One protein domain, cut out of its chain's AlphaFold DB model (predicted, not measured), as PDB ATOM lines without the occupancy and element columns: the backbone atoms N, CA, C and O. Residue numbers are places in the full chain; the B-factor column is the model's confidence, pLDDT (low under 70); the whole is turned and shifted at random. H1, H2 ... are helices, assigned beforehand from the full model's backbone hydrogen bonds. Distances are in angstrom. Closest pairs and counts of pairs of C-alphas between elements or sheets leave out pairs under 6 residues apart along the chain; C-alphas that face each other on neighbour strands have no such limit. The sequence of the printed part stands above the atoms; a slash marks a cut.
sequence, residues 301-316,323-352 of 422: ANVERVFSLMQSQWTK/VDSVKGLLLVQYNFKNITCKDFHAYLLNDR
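This is residues 301 to 316 and 323 to 352 of the 422 residues of the protein "Ac transposable element-derived 4" of Labeo rohita (UniProt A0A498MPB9). Two helices, H1 and H2, cross at a steep tilt, and past the end of H2 the chain goes on through residues 336 to 340 to a shorter helix, H3, set off from the crossed pair. You have 46 printed residues with three named helices, in the order H1, H2, H3, no named strand, and the class all helix. The whole is loose, with a radius of gyration of the C-alphas of 12.2 A and spans of 31 by 22 by 18 A.

Find C-alpha 301 at (-31.465, -30.280, 57.265); from there H1, residues 301 to 313, runs 18.4 A. H2, residues 323 to 335, covers 18.1 A. H3, residues 341 to 350, runs 14.4 A to C-alpha 350 at (-39.203, -12.162, 30.955).

Look at Leu 309 and Leu 330, whose C-alphas, 6.7 A apart, are the closest where H1 and H2 touch. These helices run opposite ways at a steep tilt of 58 degrees. H3 is apart from H1 and H2. In H1, H2 and H3 every O i to N i+4 pair is within hydrogen-bond range.

The C-alphas of Lys 316 and Arg 352 are farthest apart, 35.9 A. Residues 317 to 322 are not printed; C-alphas 316 and 323 stand 16.8 A apart across the cut. The link from H2 to H3 is tight. The pLDDT is under 70 at residues 301 to 304 and 314 to 316.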
ATOM      1  N   ALA A 301     -31.565 -29.752  58.632       65.94
ATOM      2  CA  ALA A 301     -31.465 -30.280  57.265       65.94
ATOM      3  C   ALA A 301     -31.419 -29.166  56.199       65.94
ATOM      4  O   ALA A 301     -30.683 -29.266  55.222       65.94
ATOM      5  N   ASN A 302     -32.134 -28.049  56.403       66.50
ATOM      6  CA  ASN A 302     -32.039 -26.873  55.526       66.50
ATOM      7  C   ASN A 302     -30.609 -26.301  55.477       66.50
ATOM      8  O   ASN A 302     -30.101 -26.010  54.396       66.50
ATOM      9  N   VAL A 303     -29.948 -26.190  56.631       69.19
ATOM     10  CA  VAL A 303     -28.560 -25.717  56.760       69.19
ATOM     11  C   VAL A 303     -27.584 -26.726  56.150       69.19
ATOM     12  O   VAL A 303     -26.681 -26.338  55.414       69.19
ATOM     13  N   GLU A 304     -27.788 -28.025  56.366       68.94
ATOM     14  CA  GLU A 304     -26.949 -29.073  55.770       68.94
ATOM     15  C   GLU A 304     -27.071 -29.134  54.248       68.94
ATOM     16  O   GLU A 304     -26.068 -29.334  53.560       68.94
ATOM     17  N   ARG A 305     -28.266 -28.892  53.692       73.38
ATOM     18  CA  ARG A 305     -28.437 -28.724  52.241       73.38
ATOM     19  C   ARG A 305     -27.630 -27.528  51.734       73.38
ATOM     20  O   ARG A 305     -26.973 -27.652  50.704       73.38
ATOM     21  N   VAL A 306     -27.611 -26.405  52.460       73.25
ATOM     22  CA  VAL A 306     -26.763 -25.248  52.116       73.25
ATOM     23  C   VAL A 306     -25.276 -25.609  52.184       73.25
ATOM     24  O   VAL A 306     -24.537 -25.284  51.258       73.25
ATOM     25  N   PHE A 307     -24.828 -26.336  53.211       71.62
ATOM     26  CA  PHE A 307     -23.440 -26.806  53.297       71.62
ATOM     27  C   PHE A 307     -23.078 -27.790  52.185       71.62
ATOM     28  O   PHE A 307     -21.984 -27.711  51.633       71.62
ATOM     29  N   SER A 308     -24.001 -28.668  51.802       75.81
ATOM     30  CA  SER A 308     -23.813 -29.603  50.689       75.81
ATOM     31  C   SER A 308     -23.677 -28.857  49.361       75.81
ATOM     32  O   SER A 308     -22.764 -29.134  48.580       75.81
ATOM     33  N   LEU A 309     -24.532 -27.854  49.128       76.31
ATOM     34  CA  LEU A 309     -24.420 -26.954  47.980       76.31
ATOM     35  C   LEU A 309     -23.082 -26.208  48.005       76.31
ATOM     36  O   LEU A 309     -22.387 -26.180  46.993       76.31
ATOM     37  N   MET A 310     -22.661 -25.687  49.157       76.00
ATOM     38  CA  MET A 310     -21.384 -24.986  49.306       76.00
ATOM     39  C   MET A 310     -20.199 -25.900  48.988       76.00
ATOM     40  O   MET A 310     -19.321 -25.525  48.214       76.00
ATOM     41  N   GLN A 311     -20.216 -27.132  49.499       75.50
ATOM     42  CA  GLN A 311     -19.186 -28.126  49.224       75.50
ATOM     43  C   GLN A 311     -19.131 -28.494  47.736       75.50
ATOM     44  O   GLN A 311     -18.041 -28.687  47.204       75.50
ATOM     45  N   SER A 312     -20.279 -28.534  47.047       76.88
ATOM     46  CA  SER A 312     -20.324 -28.768  45.597       76.88
ATOM     47  C   SER A 312     -19.688 -27.639  44.778       76.88
ATOM     48  O   SER A 312     -19.224 -27.876  43.665       76.88
ATOM     49  N   GLN A 313     -19.658 -26.411  45.315       72.19
ATOM     50  CA  GLN A 313     -19.041 -25.263  44.647       72.19
ATOM     51  C   GLN A 313     -17.520 -25.209  44.832       72.19
ATOM     52  O   GLN A 313     -16.844 -24.580  44.019       72.19
ATOM     53  N   TRP A 314     -16.971 -25.884  45.844       68.81
ATOM     54  CA  TRP A 314     -15.529 -26.007  46.050       68.81
ATOM     55  C   TRP A 314     -14.945 -27.180  45.255       68.81
ATOM     56  O   TRP A 314     -14.838 -28.304  45.747       68.81
ATOM     57  N   THR A 315     -14.520 -26.907  44.019       67.75
ATOM     58  CA  THR A 315     -13.734 -27.848  43.198       67.75
ATOM     59  C   THR A 315     -12.260 -27.437  43.156       67.75
ATOM     60  O   THR A 315     -11.901 -26.340  43.588       67.75
ATOM     61  N   LYS A 316     -11.378 -28.297  42.620       59.91
ATOM     62  CA  LYS A 316      -9.953 -27.956  42.436       59.91
ATOM     63  C   LYS A 316      -9.765 -26.733  41.530       59.91
ATOM     64  O   LYS A 316      -8.805 -25.993  41.698       59.91
ATOM     65  N   VAL A 323     -16.366 -14.716  49.219       79.88
ATOM     66  CA  VAL A 323     -17.522 -15.041  50.068       79.88
ATOM     67  C   VAL A 323     -18.826 -14.546  49.437       79.88
ATOM     68  O   VAL A 323     -19.788 -15.307  49.367       79.88
ATOM     69  N   ASP A 324     -18.843 -13.330  48.887       82.50
ATOM     70  CA  ASP A 324     -20.029 -12.764  48.228       82.50
ATOM     71  C   ASP A 324     -20.446 -13.553  46.987       82.50
ATOM     72  O   ASP A 324     -21.632 -13.793  46.762       82.50
ATOM     73  N   SER A 325     -19.468 -14.026  46.208       83.50
ATOM     74  CA  SER A 325     -19.738 -14.871  45.044       83.50
ATOM     75  C   SER A 325     -20.346 -16.204  45.472       83.50
ATOM     76  O   SER A 325     -21.343 -16.637  44.896       83.50
ATOM     77  N   VAL A 326     -19.783 -16.844  46.504       82.12
ATOM     78  CA  VAL A 326     -20.318 -18.092  47.074       82.12
ATOM     79  C   VAL A 326     -21.737 -17.870  47.598       82.12
ATOM     80  O   VAL A 326     -22.637 -18.627  47.244       82.12
ATOM     81  N   LYS A 327     -21.972 -16.797  48.360       83.31
ATOM     82  CA  LYS A 327     -23.295 -16.422  48.879       83.31
ATOM     83  C   LYS A 327     -24.313 -16.237  47.752       83.31
ATOM     84  O   LYS A 327     -25.392 -16.824  47.810       83.31
ATOM     85  N   GLY A 328     -23.969 -15.481  46.708       85.88
ATOM     86  CA  GLY A 328     -24.837 -15.265  45.549       85.88
ATOM     87  C   GLY A 328     -25.189 -16.565  44.822       85.88
ATOM     88  O   GLY A 328     -26.355 -16.805  44.511       85.88
ATOM     89  N   LEU A 329     -24.208 -17.447  44.611       84.19
ATOM     90  CA  LEU A 329     -24.428 -18.757  43.987       84.19
ATOM     91  C   LEU A 329     -25.354 -19.638  44.816       84.19
ATOM     92  O   LEU A 329     -26.277 -20.232  44.262       84.19
ATOM     93  N   LEU A 330     -25.122 -19.700  46.129       84.00
ATOM     94  CA  LEU A 330     -25.951 -20.471  47.046       84.00
ATOM     95  C   LEU A 330     -27.392 -19.967  47.041       84.00
ATOM     96  O   LEU A 330     -28.309 -20.776  46.948       84.00
ATOM     97  N   LEU A 331     -27.602 -18.648  47.075       85.56
ATOM     98  CA  LEU A 331     -28.939 -18.057  47.015       85.56
ATOM     99  C   LEU A 331     -29.662 -18.414  45.715       85.56
ATOM    100  O   LEU A 331     -30.830 -18.798  45.758       85.56
ATOM    101  N   VAL A 332     -28.984 -18.328  44.569       85.50
ATOM    102  CA  VAL A 332     -29.586 -18.691  43.279       85.50
ATOM    103  C   VAL A 332     -29.898 -20.190  43.239       85.50
ATOM    104  O   VAL A 332     -31.033 -20.572  42.974       85.50
ATOM    105  N   GLN A 333     -28.936 -21.053  43.562       83.56
ATOM    106  CA  GLN A 333     -29.140 -22.505  43.527       83.56
ATOM    107  C   GLN A 333     -30.226 -22.969  44.494       83.56
ATOM    108  O   GLN A 333     -31.031 -23.823  44.138       83.56
ATOM    109  N   TYR A 334     -30.268 -22.410  45.702       83.19
ATOM    110  CA  TYR A 334     -31.233 -22.811  46.719       83.19
ATOM    111  C   TYR A 334     -32.657 -22.371  46.361       83.19
ATOM    112  O   TYR A 334     -33.578 -23.188  46.417       83.19
ATOM    113  N   ASN A 335     -32.846 -21.108  45.959       84.19
ATOM    114  CA  ASN A 335     -34.175 -20.571  45.643       84.19
ATOM    115  C   ASN A 335     -34.728 -21.097  44.312       84.19
ATOM    116  O   ASN A 335     -35.935 -21.273  44.177       84.19
ATOM    117  N   PHE A 336     -33.857 -21.401  43.348       85.69
ATOM    118  CA  PHE A 336     -34.248 -21.910  42.032       85.69
ATOM    119  C   PHE A 336     -33.993 -23.417  41.868       85.69
ATOM    120  O   PHE A 336     -33.996 -23.917  40.747       85.69
ATOM    121  N   LYS A 337     -33.831 -24.167  42.970       81.00
ATOM    122  CA  LYS A 337     -33.522 -25.614  42.960       81.00
ATOM    123  C   LYS A 337     -34.514 -26.476  42.169       81.00
ATOM    124  O   LYS A 337     -34.143 -27.527  41.663       81.00
ATOM    125  N   ASN A 338     -35.767 -26.027  42.071       84.56
ATOM    126  CA  ASN A 338     -36.850 -26.729  41.377       84.56
ATOM    127  C   ASN A 338     -37.079 -26.213  39.945       84.56
ATOM    128  O   ASN A 338     -38.034 -26.628  39.294       84.56
ATOM    129  N   ILE A 339     -36.249 -25.285  39.461       86.62
ATOM    130  CA  ILE A 339     -36.359 -24.701  38.124       86.62
ATOM    131  C   ILE A 339     -35.206 -25.226  37.270       86.62
ATOM    132  O   ILE A 339     -34.044 -25.184  37.670       86.62
ATOM    133  N   THR A 340     -35.513 -25.722  36.069       89.12
ATOM    134  CA  THR A 340     -34.462 -26.158  35.143       89.12
ATOM    135  C   THR A 340     -33.655 -24.958  34.644       89.12
ATOM    136  O   THR A 340     -34.152 -23.836  34.594       89.12
ATOM    137  N   CYS A 341     -32.417 -25.173  34.187       85.31
ATOM    138  CA  CYS A 341     -31.622 -24.084  33.601       85.31
ATOM    139  C   CYS A 341     -32.345 -23.396  32.426       85.31
ATOM    140  O   CYS A 341     -32.223 -22.185  32.250       85.31
ATOM    141  N   LYS A 342     -33.128 -24.157  31.649       90.62
ATOM    142  CA  LYS A 342     -33.925 -23.639  30.532       90.62
ATOM    143  C   LYS A 342     -35.046 -22.723  31.022       90.62
ATOM    144  O   LYS A 342     -35.205 -21.623  30.495       90.62
ATOM    145  N   ASP A 343     -35.788 -23.157  32.034       90.50
ATOM    146  CA  ASP A 343     -36.911 -22.392  32.583       90.50
ATOM    147  C   ASP A 343     -36.419 -21.171  33.362       90.50
ATOM    148  O   ASP A 343     -37.012 -20.100  33.272       90.50
ATOM    149  N   PHE A 344     -35.284 -21.291  34.052       88.19
ATOM    150  CA  PHE A 344     -34.638 -20.173  34.733       88.19
ATOM    151  C   PHE A 344     -34.172 -19.113  33.732       88.19
ATOM    152  O   PHE A 344     -34.412 -17.925  33.926       88.19
ATOM    153  N   HIS A 345     -33.573 -19.529  32.614       88.62
ATOM    154  CA  HIS A 345     -33.211 -18.612  31.537       88.62
ATOM    155  C   HIS A 345     -34.442 -17.903  30.947       88.62
ATOM    156  O   HIS A 345     -34.420 -16.689  30.755       88.62
ATOM    157  N   ALA A 346     -35.538 -18.632  30.713       90.75
ATOM    158  CA  ALA A 346     -36.792 -18.036  30.251       90.75
ATOM    159  C   ALA A 346     -37.381 -17.048  31.277       90.75
ATOM    160  O   ALA A 346     -37.825 -15.964  30.901       90.75
ATOM    161  N   TYR A 347     -37.338 -17.388  32.568       88.44
ATOM    162  CA  TYR A 347     -37.730 -16.507  33.667       88.44
ATOM    163  C   TYR A 347     -36.927 -15.198  33.658       88.44
ATOM    164  O   TYR A 347     -37.523 -14.121  33.677       88.44
ATOM    165  N   LEU A 348     -35.596 -15.277  33.534       87.38
ATOM    166  CA  LEU A 348     -34.730 -14.098  33.459       87.38
ATOM    167  C   LEU A 348     -35.058 -13.215  32.249       87.38
ATOM    168  O   LEU A 348     -35.113 -11.998  32.388       87.38
ATOM    169  N   LEU A 349     -35.302 -13.810  31.077       88.75
ATOM    170  CA  LEU A 349     -35.633 -13.055  29.864       88.75
ATOM    171  C   LEU A 349     -36.956 -12.281  29.971       88.75
ATOM    172  O   LEU A 349     -37.110 -11.232  29.342       88.75
ATOM    173  N   ASN A 350     -37.896 -12.783  30.770       91.25
ATOM    174  CA  ASN A 350     -39.203 -12.162  30.955       91.25
ATOM    175  C   ASN A 350     -39.189 -11.010  31.976       91.25
ATOM    176  O   ASN A 350     -40.062 -10.142  31.922       91.25
ATOM    177  N   ASP A 351     -38.192 -10.940  32.864       88.88
ATOM    178  CA  ASP A 351     -38.059  -9.853  33.837       88.88
ATOM    179  C   ASP A 351     -37.126  -8.741  33.329       88.88
ATOM    180  O   ASP A 351     -35.929  -8.679  33.622       88.88
ATOM    181  N   ARG A 352     -37.704  -7.793  32.578       88.75
ATOM    182  CA  ARG A 352     -36.964  -6.636  32.038       88.75
ATOM    183  C   ARG A 352     -36.307  -5.771  33.115       88.75
ATOM    184  O   ARG A 352     -35.273  -5.163  32.842       88.75
TER     185      ARG A 352